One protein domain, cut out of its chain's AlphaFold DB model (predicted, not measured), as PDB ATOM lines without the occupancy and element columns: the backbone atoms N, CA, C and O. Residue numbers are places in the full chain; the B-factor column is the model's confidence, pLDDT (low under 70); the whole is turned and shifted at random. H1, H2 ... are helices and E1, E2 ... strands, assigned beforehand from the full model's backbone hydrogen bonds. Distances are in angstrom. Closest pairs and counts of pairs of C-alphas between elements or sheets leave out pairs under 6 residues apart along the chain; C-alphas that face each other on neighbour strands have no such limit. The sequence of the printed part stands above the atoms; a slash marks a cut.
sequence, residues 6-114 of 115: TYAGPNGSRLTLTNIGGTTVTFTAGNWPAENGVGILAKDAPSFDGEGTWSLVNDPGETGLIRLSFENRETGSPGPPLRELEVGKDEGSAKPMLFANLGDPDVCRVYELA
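This is residues 6 to 114 of the 115 residues of an uncharacterized protein of Streptomyces sp. PTY087I2 (UniProt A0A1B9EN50). Look for a closed barrel of eight strands, E1 to E8, running round in chain order until E8 comes back beside E1; one short helix, H1, lies outside it, between E3 and E4 along the chain. E3, E4 and E5 bend as they run along the barrel wall. The 109 printed residues hold eight named strands and one named helix, in the order E1 E2 E3 H1 E4 E5 E6 E7 E8; the class is mostly strand, and neighbour strands are antiparallel. The whole is compact and rounded, with a radius of gyration of the C-alphas of 13.6 A and spans of 36 by 35 by 26 A.

Begin at E1, residues 6 to 8, which forms a hairpin with E2, residues 14 to 19: N 7 and O 15 are 2.7 A apart. E2 forms a hairpin with E3, residues 25 to 33, where N 16 and O 28 are 2.8 A apart. These three are a meander, each strand the antiparallel neighbour of the one before. Next comes H1, residues 38 to 41, on the barrel and outside it, over none of its strands, at a height over the sheet of 6.8 A; it is too short for an O i to N i+4 pair, but its one O i to N i+3 pair is within hydrogen-bond range. E4, residues 47 to 57, is antiparallel to E3, with N 29 and O 50 at 2.8 A. A second meander runs through E4, E5 (residues 65 to 73), E6 (residues 84 to 89), E7 (residues 96 to 101) and E8 (residues 108 to 113), each pair in turn a hairpin. Check N 57 and O 65 at 2.7 A, N 66 and O 85 at 2.7 A, N 86 and O 99 at 2.7 A, and N 111 and O 98 at 2.8 A. The pairing of E6 is staggered: residues 84 to 86 pair with E5, residues 86 to 89 with E7. E8 and E1 close the ring, antiparallel at 139 degrees, with N 8 and O 112 at 2.8 A.

Find C-alpha 6 at (201.315, 284.756, 158.062), where E1 begins. E3 spans 21.0 A and bends by 82 degrees at residue 30. E4, the longest strand, runs 24.9 A from C-alpha 47 at (187.888, 273.490, 160.212) and bends by 82 degrees at residue 50. E5 spans 21.7 A and bends by 50 degrees at residue 70. E8 ends at C-alpha 113, at (199.874, 289.774, 160.813).

The C-alphas of Thr 6 and Ala 114, first and last printed, are 5.6 A apart; the two farthest apart, those of Gly 76 and Gly 92, are 40.6 A apart. The printed part has no cut, and no link is long. Its mean pLDDT is 83.7; look for values under 70 at residues 59 to 63, 74 to 79, 91 to 93 and 105.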
ATOM      1  N   THR A   6     202.232 285.632 157.331       94.94
ATOM      2  CA  THR A   6     201.315 284.756 158.062       94.94
ATOM      3  C   THR A   6     200.400 285.587 158.941       94.94
ATOM      4  O   THR A   6     200.859 286.319 159.809       94.94
ATOM      5  N   TYR A   7     199.101 285.426 158.753       94.75
ATOM      6  CA  TYR A   7     198.062 286.026 159.562       94.75
ATOM      7  C   TYR A   7     197.507 284.991 160.534       94.75
ATOM      8  O   TYR A   7     197.231 283.851 160.149       94.75
ATOM      9  N   ALA A   8     197.346 285.382 161.792       94.00
ATOM     10  CA  ALA A   8     196.752 284.564 162.838       94.00
ATOM     11  C   ALA A   8     195.369 285.112 163.190       94.00
ATOM     12  O   ALA A   8     195.204 286.315 163.375       94.00
ATOM     13  N   GLY A   9     194.387 284.223 163.293       90.81
ATOM     14  CA  GLY A   9     193.026 284.556 163.693       90.81
ATOM     15  C   GLY A   9     192.528 283.687 164.849       90.81
ATOM     16  O   GLY A   9     193.264 282.855 165.394       90.81
ATOM     17  N   PRO A  10     191.243 283.829 165.219       87.31
ATOM     18  CA  PRO A  10     190.623 283.076 166.300       87.31
ATOM     19  C   PRO A  10     190.735 281.566 166.126       87.31
ATOM     20  O   PRO A  10     190.924 281.058 165.016       87.31
ATOM     21  N   ASN A  11     190.592 280.848 167.237       87.38
ATOM     22  CA  ASN A  11     190.646 279.389 167.302       87.38
ATOM     23  C   ASN A  11     191.944 278.787 166.733       87.38
ATOM     24  O   ASN A  11     191.981 277.608 166.433       87.38
ATOM     25  N   GLY A  12     193.024 279.564 166.589       88.56
ATOM     26  CA  GLY A  12     194.285 279.087 166.008       88.56
ATOM     27  C   GLY A  12     194.282 279.012 164.480       88.56
ATOM     28  O   GLY A  12     195.209 278.442 163.908       88.56
ATOM     29  N   SER A  13     193.264 279.581 163.822       91.94
ATOM     30  CA  SER A  13     193.233 279.719 162.363       91.94
ATOM     31  C   SER A  13     194.423 280.537 161.861       91.94
ATOM     32  O   SER A  13     194.824 281.530 162.476       91.94
ATOM     33  N   ARG A  14     195.002 280.110 160.742       95.25
ATOM     34  CA  ARG A  14     196.175 280.729 160.126       95.25
ATOM     35  C   ARG A  14     196.000 280.838 158.623       95.25
ATOM     36  O   ARG A  14     195.502 279.911 157.994       95.25
ATOM     37  N   LEU A  15     196.459 281.948 158.058       96.00
ATOM     38  CA  LEU A  15     196.500 282.187 156.619       96.00
ATOM     39  C   LEU A  15     197.867 282.744 156.252       96.00
ATOM     40  O   LEU A  15     198.230 283.817 156.718       96.00
ATOM     41  N   THR A  16     198.631 282.043 155.428       96.12
ATOM     42  CA  THR A  16     199.919 282.537 154.935       96.12
ATOM     43  C   THR A  16     199.765 282.954 153.488       96.12
ATOM     44  O   THR A  16     199.501 282.107 152.645       96.12
ATOM     45  N   LEU A  17     199.935 284.245 153.206       94.50
ATOM     46  CA  LEU A  17     199.908 284.804 151.856       94.50
ATOM     47  C   LEU A  17     201.338 284.917 151.323       94.50
ATOM     48  O   LEU A  17     202.175 285.592 151.923       94.50
ATOM     49  N   THR A  18     201.618 284.290 150.182       92.81
ATOM     50  CA  THR A  18     202.955 284.248 149.575       92.81
ATOM     51  C   THR A  18     202.975 284.817 148.161       92.81
ATOM     52  O   THR A  18     202.082 284.562 147.352       92.81
ATOM     53  N   ASN A  19     204.040 285.562 147.853       87.62
ATOM     54  CA  ASN A  19     204.429 285.913 146.490       87.62
ATOM     55  C   ASN A  19     205.612 285.041 146.083       87.62
ATOM     56  O   ASN A  19     206.677 285.141 146.691       87.62
ATOM     57  N   ILE A  20     205.441 284.214 145.058       80.00
ATOM     58  CA  ILE A  20     206.525 283.371 144.534       80.00
ATOM     59  C   ILE A  20     207.236 284.003 143.324       80.00
ATOM     60  O   ILE A  20     208.080 283.366 142.698       80.00
ATOM     61  N   GLY A  21     206.932 285.265 143.009       72.44
ATOM     62  CA  GLY A  21     207.426 285.989 141.843       72.44
ATOM     63  C   GLY A  21     206.559 285.787 140.596       72.44
ATOM     64  O   GLY A  21     205.689 284.917 140.532       72.44
ATOM     65  N   GLY A  22     206.786 286.616 139.573       73.06
ATOM     66  CA  GLY A  22     205.983 286.597 138.347       73.06
ATOM     67  C   GLY A  22     204.564 287.130 138.569       73.06
ATOM     68  O   GLY A  22     204.383 288.169 139.199       73.06
ATOM     69  N   THR A  23     203.562 286.437 138.026       73.25
ATOM     70  CA  THR A  23     202.132 286.792 138.141       73.25
ATOM     71  C   THR A  23     201.372 285.895 139.120       73.25
ATOM     72  O   THR A  23     200.145 285.935 139.151       73.25
ATOM     73  N   THR A  24     202.077 285.053 139.880       79.81
ATOM     74  CA  THR A  24     201.460 284.005 140.696       79.81
ATOM     75  C   THR A  24     201.573 284.326 142.179       79.81
ATOM     76  O   THR A  24     202.655 284.564 142.715       79.81
ATOM     77  N   VAL A  25     200.426 284.291 142.846       91.19
ATOM     78  CA  VAL A  25     200.258 284.536 144.277       91.19
ATOM     79  C   VAL A  25     199.499 283.363 144.881       91.19
ATOM     80  O   VAL A  25     198.445 282.965 144.385       91.19
ATOM     81  N   THR A  26     200.064 282.784 145.934       94.19
ATOM     82  CA  THR A  26     199.569 281.554 146.561       94.19
ATOM     83  C   THR A  26     199.309 281.768 148.042       94.19
ATOM     84  O   THR A  26     199.781 282.745 148.631       94.19
ATOM     85  N   PHE A  27     198.526 280.882 148.648       95.25
ATOM     86  CA  PHE A  27     198.331 280.865 150.087       95.25
ATOM     87  C   PHE A  27     198.268 279.445 150.643       95.25
ATOM     88  O   PHE A  27     197.893 278.506 149.942       95.25
ATOM     89  N   THR A  28     198.568 279.326 151.933       95.56
ATOM     90  CA  THR A  28     198.230 278.156 152.746       95.56
ATOM     91  C   THR A  28     197.329 278.585 153.895       95.56
ATOM     92  O   THR A  28     197.524 279.641 154.500       95.56
ATOM     93  N   ALA A  29     196.315 277.784 154.185       94.62
ATOM     94  CA  ALA A  29     195.380 277.994 155.270       94.62
ATOM     95  C   ALA A  29     195.457 276.805 156.229       94.62
ATOM     96  O   ALA A  29     195.418 275.655 155.799       94.62
ATOM     97  N   GLY A  30     195.595 277.099 157.518       93.94
ATOM     98  CA  GLY A  30     195.635 276.109 158.587       93.94
ATOM     99  C   GLY A  30     194.507 276.355 159.576       93.94
ATOM    100  O   GLY A  30     194.270 277.505 159.961       93.94
ATOM    101  N   ASN A  31     193.817 275.297 159.991       92.25
ATOM    102  CA  ASN A  31     192.644 275.365 160.858       92.25
ATOM    103  C   ASN A  31     191.618 276.413 160.366       92.25
ATOM    104  O   ASN A  31     191.084 277.217 161.137       92.25
ATOM    105  N   TRP A  32     191.415 276.462 159.046       92.81
ATOM    106  CA  TRP A  32     190.570 277.437 158.365       92.81
ATOM    107  C   TRP A  32     189.092 277.075 158.524       92.81
ATOM    108  O   TRP A  32     188.762 275.892 158.448       92.81
ATOM    109  N   PRO A  33     188.179 278.044 158.735       90.12
ATOM    110  CA  PRO A  33     186.760 277.754 158.912       90.12
ATOM    111  C   PRO A  33     186.170 277.009 157.711       90.12
ATOM    112  O   PRO A  33     186.242 277.470 156.570       90.12
ATOM    113  N   ALA A  34     185.557 275.858 157.989       88.50
ATOM    114  CA  ALA A  34     184.913 275.008 156.993       88.50
ATOM    115  C   ALA A  34     183.656 275.628 156.370       88.50
ATOM    116  O   ALA A  34     183.272 275.275 155.257       88.50
ATOM    117  N   GLU A  35     183.025 276.552 157.069       85.19
ATOM    118  CA  GLU A  35     181.808 277.214 156.631       85.19
ATOM    119  C   GLU A  35     181.983 278.733 156.667       85.19
ATOM    120  O   GLU A  35     183.046 279.248 157.026       85.19
ATOM    121  N   ASN A  36     180.940 279.452 156.264       80.50
ATOM    122  CA  ASN A  36     180.878 280.903 156.333       80.50
ATOM    123  C   ASN A  36     179.715 281.336 157.241       80.50
ATOM    124  O   ASN A  36     178.674 280.680 157.261       80.50
ATOM    125  N   GLY A  37     179.883 282.451 157.956       81.81
ATOM    126  CA  GLY A  37     178.893 283.024 158.876       81.81
ATOM    127  C   GLY A  37     179.271 282.910 160.354       81.81
ATOM    128  O   GLY A  37     180.309 282.359 160.707       81.81
ATOM    129  N   VAL A  38     178.421 283.433 161.242       82.69
ATOM    130  CA  VAL A  38     178.713 283.575 162.686       82.69
ATOM    131  C   VAL A  38     179.036 282.261 163.414       82.69
ATOM    132  O   VAL A  38     179.750 282.280 164.415       82.69
ATOM    133  N   GLY A  39     178.579 281.115 162.892       80.62
ATOM    134  CA  GLY A  39     178.865 279.782 163.445       80.62
ATOM    135  C   GLY A  39     180.360 279.471 163.553       80.62
ATOM    136  O   GLY A  39     180.782 278.798 164.491       80.62
ATOM    137  N   ILE A  40     181.191 280.075 162.694       81.31
ATOM    138  CA  ILE A  40     182.644 279.860 162.690       81.31
ATOM    139  C   ILE A  40     183.355 280.362 163.956       81.31
ATOM    140  O   ILE A  40     184.537 280.067 164.154       81.31
ATOM    141  N   LEU A  41     182.686 281.195 164.760       81.69
ATOM    142  CA  LEU A  41     183.225 281.749 166.004       81.69
ATOM    143  C   LEU A  41     183.136 280.759 167.166       81.69
ATOM    144  O   LEU A  41     183.839 280.934 168.163       81.69
ATOM    145  N   ALA A  42     182.310 279.718 167.040       85.06
ATOM    146  CA  ALA A  42     182.254 278.645 168.018       85.06
ATOM    147  C   ALA A  42     183.627 277.969 168.143       85.06
ATOM    148  O   ALA A  42     184.363 277.803 167.168       85.06
ATOM    149  N   LYS A  43     183.996 277.591 169.369       82.62
ATOM    150  CA  LYS A  43     185.311 277.000 169.664       82.62
ATOM    151  C   LYS A  43     185.520 275.657 168.950       82.62
ATOM    152  O   LYS A  43     186.652 275.294 168.649       82.62
ATOM    153  N   ASP A  44     184.435 274.935 168.723       85.50
ATOM    154  CA  ASP A  44     184.336 273.625 168.086       85.50
ATOM    155  C   ASP A  44     183.829 273.703 166.637       85.50
ATOM    156  O   ASP A  44     183.484 272.675 166.052       85.50
ATOM    157  N   ALA A  45     183.797 274.905 166.048       85.50
ATOM    158  CA  ALA A  45     183.438 275.078 164.649       85.50
ATOM    159  C   ALA A  45     184.343 274.209 163.753       85.50
ATOM    160  O   ALA A  45     185.568 274.225 163.933       85.50
ATOM    161  N   PRO A  46     183.780 273.478 162.773       88.38
ATOM    162  CA  PRO A  46     184.572 272.647 161.883       88.38
ATOM    163  C   PRO A  46     185.605 273.468 161.110       88.38
ATOM    164  O   PRO A  46     185.356 274.600 160.676       88.38
ATOM    165  N   SER A  47     186.765 272.864 160.893       90.06
ATOM    166  CA  SER A  47     187.888 273.490 160.212       90.06
ATOM    167  C   SER A  47     188.586 272.522 159.266       90.06
ATOM    168  O   SER A  47     188.289 271.325 159.248       90.06
ATOM    169  N   PHE A  48     189.469 273.060 158.432       91.31
ATOM    170  CA  PHE A  48     190.282 272.291 157.500       91.31
ATOM    171  C   PHE A  48     191.615 272.985 157.223       91.31
ATOM    172  O   PHE A  48     191.744 274.200 157.406       91.31
ATOM    173  N   ASP A  49     192.566 272.215 156.707       92.94
ATOM    174  CA  ASP A  49     193.794 272.735 156.118       92.94
ATOM    175  C   ASP A  49     193.679 272.741 154.589       92.94
ATOM    176  O   ASP A  49     193.041 271.872 153.981       92.94
ATOM    177  N   GLY A  50     194.266 273.742 153.938       92.38
ATOM    178  CA  GLY A  50     194.177 273.868 152.489       92.38
ATOM    179  C   GLY A  50     195.149 274.867 151.888       92.38
ATOM    180  O   GLY A  50     195.867 275.583 152.581       92.38
ATOM    181  N   GLU A  51     195.149 274.922 150.566       94.56
ATOM    182  CA  GLU A  51     196.014 275.803 149.786       94.56
ATOM    183  C   GLU A  51     195.324 276.241 148.494       94.56
ATOM    184  O   GLU A  51     194.314 275.668 148.062       94.56
ATOM    185  N   GLY A  52     195.884 277.274 147.873       94.12
ATOM    186  CA  GLY A  52     195.468 277.710 146.553       94.12
ATOM    187  C   GLY A  52     196.020 279.077 146.195       94.12
ATOM    188  O   GLY A  52     197.111 279.464 146.621       94.12
ATOM    189  N   THR A  53     195.251 279.825 145.414       94.00
ATOM    190  CA  THR A  53     195.630 281.145 144.906       94.00
ATOM    191  C   THR A  53     194.775 282.239 145.521       94.00
ATOM    192  O   THR A  53     193.611 282.032 145.868       94.00
ATOM    193  N   TRP A  54     195.349 283.428 145.682       93.50
ATOM    194  CA  TRP A  54     194.607 284.586 146.178       93.50
ATOM    195  C   TRP A  54     194.740 285.770 145.234       93.50
ATOM    196  O   TRP A  54     195.624 285.813 144.390       93.50
ATOM    197  N   SER A  55     193.847 286.742 145.349       90.69
ATOM    198  CA  SER A  55     193.927 287.977 144.571       90.69
ATOM    199  C   SER A  55     193.390 289.144 145.378       90.69
ATOM    200  O   SER A  55     192.514 288.960 146.223       90.69
ATOM    201  N   LEU A  56     193.925 290.334 145.119       88.75
ATOM    202  CA  LEU A  56     193.368 291.573 145.637       88.75
ATOM    203  C   LEU A  56     192.312 292.077 144.646       88.75
ATOM    204  O   LEU A  56     192.629 292.422 143.509       88.75
ATOM    205  N   VAL A  57     191.067 292.093 145.090       84.75
ATOM    206  CA  VAL A  57     189.917 292.691 144.429       84.75
ATOM    207  C   VAL A  57     189.760 294.089 145.023       84.75
ATOM    208  O   VAL A  57     189.515 294.236 146.214       84.75
ATOM    209  N   ASN A  58     189.952 295.127 144.218       75.25
ATOM    210  CA  ASN A  58     189.609 296.487 144.623       75.25
ATOM    211  C   ASN A  58     188.661 297.039 143.569       75.25
ATOM    212  O   ASN A  58     189.068 297.185 142.413       75.25
ATOM    213  N   ASP A  59     187.441 297.374 143.969       66.44
ATOM    214  CA  ASP A  59     186.607 298.242 143.155       66.44
ATOM    215  C   ASP A  59     187.074 299.702 143.306       66.44
ATOM    216  O   ASP A  59     187.702 300.072 144.311       66.44
ATOM    217  N   PRO A  60     186.849 300.563 142.296       58.09
ATOM    218  CA  PRO A  60     187.263 301.957 142.369       58.09
ATOM    219  C   PRO A  60     186.633 302.672 143.575       58.09
ATOM    220  O   PRO A  60     185.435 302.926 143.598       58.09
ATOM    221  N   GLY A  61     187.464 303.047 144.552       56.53
ATOM    222  CA  GLY A  61     187.028 303.762 145.757       56.53
ATOM    223  C   GLY A  61     186.664 302.874 146.951       56.53
ATOM    224  O   GLY A  61     186.248 303.419 147.971       56.53
ATOM    225  N   GLU A  62     186.850 301.554 146.860       64.94
ATOM    226  CA  GLU A  62     186.527 300.619 147.943       64.94
ATOM    227  C   GLU A  62     187.730 300.237 148.819       64.94
ATOM    228  O   GLU A  62     188.899 300.338 148.426       64.94
ATOM    229  N   THR A  63     187.420 299.790 150.039       67.81
ATOM    230  CA  THR A  63     188.357 299.116 150.944       67.81
ATOM    231  C   THR A  63     188.851 297.836 150.273       67.81
ATOM    232  O   THR A  63     188.069 297.129 149.646       67.81
ATOM    233  N   GLY A  64     190.149 297.532 150.361       84.31
ATOM    234  CA  GLY A  64     190.682 296.406 149.595       84.31
ATOM    235  C   GLY A  64     190.102 295.067 150.040       84.31
ATOM    236  O   GLY A  64     189.940 294.847 151.233       84.31
ATOM    237  N   LEU A  65     189.804 294.170 149.103       88.25
ATOM    238  CA  LEU A  65     189.227 292.851 149.372       88.25
ATOM    239  C   LEU A  65     190.177 291.759 148.874       88.25
ATOM    240  O   LEU A  65     190.642 291.788 147.743       88.25
ATOM    241  N   ILE A  66     190.471 290.757 149.689       91.38
ATOM    242  CA  ILE A  66     191.203 289.556 149.290       91.38
ATOM    243  C   ILE A  66     190.199 288.470 148.945       91.38
ATOM    244  O   ILE A  66     189.359 288.122 149.768       91.38
ATOM    245  N   ARG A  67     190.340 287.881 147.756       92.31
ATOM    246  CA  ARG A  67     189.614 286.677 147.349       92.31
ATOM    247  C   ARG A  67     190.544 285.467 147.357       92.31
ATOM    248  O   ARG A  67     191.605 285.506 146.738       92.31
ATOM    249  N   LEU A  68     190.116 284.397 148.018       93.50
ATOM    250  CA  LEU A  68     190.797 283.110 148.142       93.50
ATOM    251  C   LEU A  68     190.129 282.072 147.231       93.50
ATOM    252  O   LEU A  68     188.923 281.825 147.316       93.50
ATOM    253  N   SER A  69     190.933 281.426 146.396       92.31
ATOM    254  CA  SER A  69     190.532 280.313 145.536       92.31
ATOM    255  C   SER A  69     191.233 279.048 146.012       92.31
ATOM    256  O   SER A  69     192.424 278.870 145.779       92.31
ATOM    257  N   PHE A  70     190.496 278.186 146.713       91.12
ATOM    258  CA  PHE A  70     191.011 276.912 147.216       91.12
ATOM    259  C   PHE A  70     191.129 275.896 146.079       91.12
ATOM    260  O   PHE A  70     190.138 275.610 145.405       91.12
ATOM    261  N   GLU A  71     192.322 275.337 145.907       86.88
ATOM    262  CA  GLU A  71     192.620 274.295 144.916       86.88
ATOM    263  C   GLU A  71     192.618 272.915 145.576       86.88
ATOM    264  O   GLU A  71     192.030 271.974 145.045       86.88
ATOM    265  N   ASN A  72     193.174 272.828 146.788       77.19
ATOM    266  CA  ASN A  72     193.144 271.638 147.627       77.19
ATOM    267  C   ASN A  72     192.434 271.961 148.944       77.19
ATOM    268  O   ASN A  72     192.859 272.823 149.717       77.19
ATOM    269  N   ARG A  73     191.333 271.251 149.189       75.75
ATOM    270  CA  ARG A  73     190.593 271.258 150.450       75.75
ATOM    271  C   ARG A  73     190.498 269.824 150.935       75.75
ATOM    272  O   ARG A  73     190.060 268.965 150.169       75.75
ATOM    273  N   GLU A  74     190.850 269.569 152.191       69.69
ATOM    274  CA  GLU A  74     190.587 268.262 152.791       69.69
ATOM    275  C   GLU A  74     189.089 267.925 152.681       69.69
ATOM    276  O   GLU A  74     188.201 268.689 153.071       69.69
ATOM    277  N   THR A  75     188.792 266.802 152.031       54.72
ATOM    278  CA  THR A  75     187.429 266.400 151.671       54.72
ATOM    279  C   THR A  75     186.622 266.038 152.917       54.72
ATOM    280  O   THR A  75     187.067 265.211 153.706       54.72
ATOM    281  N   GLY A  76     185.408 266.583 153.062       57.88
ATOM    282  CA  GLY A  76     184.462 266.194 154.125       57.88
ATOM    283  C   GLY A  76     183.857 267.353 154.920       57.88
ATOM    284  O   GLY A  76     182.899 267.150 155.661       57.88
ATOM    285  N   SER A  77     184.366 268.570 154.750       60.38
ATOM    286  CA  SER A  77     183.865 269.745 155.462       60.38
ATOM    287  C   SER A  77     182.545 270.284 154.870       60.38
ATOM    288  O   SER A  77     182.483 270.534 153.659       60.38
ATOM    289  N   PRO A  78     181.491 270.496 155.683       59.50
ATOM    290  CA  PRO A  78     180.208 271.008 155.208       59.50
ATOM    291  C   PRO A  78     180.309 272.481 154.775       59.50
ATOM    292  O   PRO A  78     180.974 273.279 155.422       59.50
ATOM    293  N   GLY A  79     179.622 272.839 153.685       68.19
ATOM    294  CA  GLY A  79     179.417 274.231 153.261       68.19
ATOM    295  C   GLY A  79     180.569 274.895 152.481       68.19
ATOM    296  O   GLY A  79     181.664 274.335 152.342       68.19
ATOM    297  N   PRO A  80     180.316 276.085 151.896       80.50
ATOM    298  CA  PRO A  80     181.356 276.901 151.283       80.50
ATOM    299  C   PRO A  80     182.234 277.529 152.381       80.50
ATOM    300  O   PRO A  80     181.693 278.138 153.304       80.50
ATOM    301  N   PRO A  81     183.572 277.417 152.294       86.88
ATOM    302  CA  PRO A  81     184.453 278.029 153.276       86.88
ATOM    303  C   PRO A  81     184.457 279.552 153.118       86.88
ATOM    304  O   PRO A  81     184.076 280.079 152.067       86.88
ATOM    305  N   LEU A  82     184.967 280.251 154.129       88.62
ATOM    306  CA  LEU A  82     185.303 281.668 154.019       88.62
ATOM    307  C   LEU A  82     186.327 281.884 152.892       88.62
ATOM    308  O   LEU A  82     187.414 281.301 152.917       88.62
ATOM    309  N   ARG A  83     185.972 282.712 151.904       91.00
ATOM    310  CA  ARG A  83     186.774 282.972 150.692       91.00
ATOM    311  C   ARG A  83     187.105 284.440 150.473       91.00
ATOM    312  O   ARG A  83     187.852 284.742 149.551       91.00
ATOM    313  N   GLU A  84     186.541 285.337 151.266       91.31
ATOM    314  CA  GLU A  84     186.687 286.775 151.070       91.31
ATOM    315  C   GLU A  84     187.047 287.439 152.397       91.31
ATOM    316  O   GLU A  84     186.497 287.084 153.440       91.31
ATOM    317  N   LEU A  85     188.024 288.344 152.354       92.19
ATOM    318  CA  LEU A  85     188.530 289.071 153.514       92.19
ATOM    319  C   LEU A  85     188.744 290.536 153.151       92.19
ATOM    320  O   LEU A  85     189.445 290.832 152.193       92.19
ATOM    321  N   GLU A  86     188.210 291.458 153.931       90.69
ATOM    322  CA  GLU A  86     188.499 292.881 153.796       90.69
ATOM    323  C   GLU A  86     189.884 293.206 154.365       90.69
ATOM    324  O   GLU A  86     190.339 292.610 155.340       90.69
ATOM    325  N   VAL A  87     190.562 294.170 153.757       89.38
ATOM    326  CA  VAL A  87     191.883 294.663 154.131       89.38
ATOM    327  C   VAL A  87     191.706 295.972 154.877       89.38
ATOM    328  O   VAL A  87     191.419 297.011 154.284       89.38
ATOM    329  N   GLY A  88     191.954 295.943 156.178       86.31
ATOM    330  CA  GLY A  88     192.028 297.147 156.993       86.31
ATOM    331  C   GLY A  88     193.436 297.395 157.516       86.31
ATOM    332  O   GLY A  88     194.409 296.725 157.153       86.31
ATOM    333  N   LYS A  89     193.543 298.397 158.381       76.50
ATOM    334  CA  LYS A  89     194.783 298.762 159.063       76.50
ATOM    335  C   LYS A  89     194.522 298.804 160.553       76.50
ATOM    336  O   LYS A  89     193.507 299.341 160.977       76.50
ATOM    337  N   ASP A  90     195.478 298.296 161.312       73.19
ATOM    338  CA  ASP A  90     195.505 298.496 162.754       73.19
ATOM    339  C   ASP A  90     195.752 299.981 163.072       73.19
ATOM    340  O   ASP A  90     196.699 300.590 162.542       73.19
ATOM    341  N   GLU A  91     194.910 300.568 163.928       63.72
ATOM    342  CA  GLU A  91     195.048 301.947 164.406       63.72
ATOM    343  C   GLU A  91     196.262 302.055 165.341       63.72
ATOM    344  O   GLU A  91     196.165 302.015 166.562       63.72
ATOM    345  N   GLY A  92     197.450 302.195 164.752       63.78
ATOM    346  CA  GLY A  92     198.681 302.489 165.490       63.78
ATOM    347  C   GLY A  92     199.931 301.803 164.959       63.78
ATOM    348  O   GLY A  92     201.030 302.313 165.172       63.78
ATOM    349  N   SER A  93     199.802 300.690 164.229       66.00
ATOM    350  CA  SER A  93     200.965 299.941 163.727       66.00
ATOM    351  C   SER A  93     201.173 300.020 162.212       66.00
ATOM    352  O   SER A  93     202.194 299.542 161.717       66.00
ATOM    353  N   ALA A  94     200.236 300.632 161.471       71.44
ATOM    354  CA  ALA A  94     200.200 300.679 160.001       71.44
ATOM    355  C   ALA A  94     200.260 299.294 159.317       71.44
ATOM    356  O   ALA A  94     200.408 299.213 158.093       71.44
ATOM    357  N   LYS A  95     200.138 298.209 160.093       81.00
ATOM    358  CA  LYS A  95     200.183 296.836 159.604       81.00
ATOM    359  C   LYS A  95     198.854 296.444 158.963       81.00
ATOM    360  O   LYS A  95     197.803 296.909 159.414       81.00
ATOM    361  N   PRO A  96     198.893 295.577 157.938       86.00
ATOM    362  CA  PRO A  96     197.690 294.962 157.410       86.00
ATOM    363  C   PRO A  96     196.980 294.118 158.458       86.00
ATOM    364  O   PRO A  96     197.603 293.339 159.179       86.00
ATOM    365  N   MET A  97     195.660 294.253 158.476       88.44
ATOM    366  CA  MET A  97     194.747 293.341 159.148       88.44
ATOM    367  C   MET A  97     193.733 292.843 158.126       88.44
ATOM    368  O   MET A  97     193.345 293.595 157.227       88.44
ATOM    369  N   LEU A  98     193.314 291.588 158.270       91.19
ATOM    370  CA  LEU A  98     192.293 290.989 157.417       91.19
ATOM    371  C   LEU A  98     191.028 290.730 158.229       91.19
ATOM    372  O   LEU A  98     191.101 290.212 159.343       91.19
ATOM    373  N   PHE A  99     189.873 291.063 157.669       89.94
ATOM    374  CA  PHE A  99     188.586 290.964 158.346       89.94
ATOM    375  C   PHE A  99     187.640 290.106 157.522       89.94
ATOM    376  O   PHE A  99     187.526 290.289 156.318       89.94
ATOM    377  N   ALA A 100     186.926 289.192 158.164       88.00
ATOM    378  CA  ALA A 100     185.750 288.579 157.565       88.00
ATOM    379  C   ALA A 100     184.496 289.185 158.179       88.00
ATOM    380  O   ALA A 100     184.279 289.063 159.389       88.00
ATOM    381  N   ASN A 101     183.674 289.791 157.324       81.44
ATOM    382  CA  ASN A 101     182.314 290.171 157.657       81.44
ATOM    383  C   ASN A 101     181.446 288.906 157.677       81.44
ATOM    384  O   ASN A 101     181.324 288.204 156.672       81.44
ATOM    385  N   LEU A 102     180.875 288.587 158.839       81.25
ATOM    386  CA  LEU A 102     180.118 287.351 159.046       81.25
ATOM    387  C   LEU A 102     178.607 287.525 158.840       81.25
ATOM    388  O   LEU A 102     177.834 286.648 159.230       81.25
ATOM    389  N   GLY A 103     178.192 288.635 158.223       71.06
ATOM    390  CA  GLY A 103     176.793 288.987 157.973       71.06
ATOM    391  C   GLY A 103     176.107 289.697 159.144       71.06
ATOM    392  O   GLY A 103     174.985 290.171 158.980       71.06
ATOM    393  N   ASP A 104     176.778 289.799 160.291       74.31
ATOM    394  CA  ASP A 104     176.388 290.634 161.426       74.31
ATOM    395  C   ASP A 104     177.349 291.839 161.492       74.31
ATOM    396  O   ASP A 104     178.564 291.629 161.564       74.31
ATOM    397  N   PRO A 105     176.844 293.087 161.429       66.06
ATOM    398  CA  PRO A 105     177.682 294.286 161.388       66.06
ATOM    399  C   PRO A 105     178.519 294.500 162.655       66.06
ATOM    400  O   PRO A 105     179.532 295.196 162.589       66.06
ATOM    401  N   ASP A 106     178.132 293.899 163.782       74.94
ATOM    402  CA  ASP A 106     178.848 294.032 165.051       74.94
ATOM    403  C   ASP A 106     179.897 292.923 165.247       74.94
ATOM    404  O   ASP A 106     180.630 292.915 166.241       74.94
ATOM    405  N   VAL A 107     179.990 291.970 164.309       76.50
ATOM    406  CA  VAL A 107     180.801 290.763 164.468       76.50
ATOM    407  C   VAL A 107     181.722 290.539 163.270       76.50
ATOM    408  O   VAL A 107     181.355 289.956 162.248       76.50
ATOM    409  N   CYS A 108     182.988 290.909 163.459       83.44
ATOM    410  CA  CYS A 108     184.062 290.641 162.509       83.44
ATOM    411  C   CYS A 108     185.015 289.572 163.042       83.44
ATOM    412  O   CYS A 108     185.433 289.606 164.203       83.44
ATOM    413  N   ARG A 109     185.440 288.654 162.168       87.25
ATOM    414  CA  ARG A 109     186.596 287.797 162.460       87.25
ATOM    415  C   ARG A 109     187.860 288.482 161.968       87.25
ATOM    416  O   ARG A 109     188.002 288.727 160.775       87.25
ATOM    417  N   VAL A 110     188.764 288.767 162.895       90.50
ATOM    418  CA  VAL A 110     189.993 289.521 162.643       90.50
ATOM    419  C   VAL A 110     191.180 288.573 162.517       90.50
ATOM    420  O   VAL A 110     191.337 287.663 163.330       90.50
ATOM    421  N   TYR A 111     192.029 288.804 161.522       92.19
ATOM    422  CA  TYR A 111     193.307 288.133 161.354       92.19
ATOM    423  C   TYR A 111     194.432 289.165 161.355       92.19
ATOM    424  O   TYR A 111     194.491 290.064 160.512       92.19
ATOM    425  N   GLU A 112     195.346 289.012 162.302       92.12
ATOM    426  CA  GLU A 112     196.469 289.918 162.508       92.12
ATOM    427  C   GLU A 112     197.739 289.335 161.908       92.12
ATOM    428  O   GLU A 112     197.990 288.132 162.011       92.12
ATOM    429  N   LEU A 113     198.569 290.188 161.311       90.44
ATOM    430  CA  LEU A 113     199.874 289.774 160.813       90.44
ATOM    431  C   LEU A 113     200.759 289.304 161.981       90.44
ATOM    432  O   LEU A 113     201.162 290.100 162.839       90.44
ATOM    433  N   ALA A 114     201.073 288.009 161.999       86.38
ATOM    434  CA  ALA A 114     201.972 287.402 162.967       86.38
ATOM    435  C   ALA A 114     203.390 287.978 162.806       86.38
ATOM    436  O   ALA A 114     203.826 288.293 161.698       86.38
TER     437      ALA A 114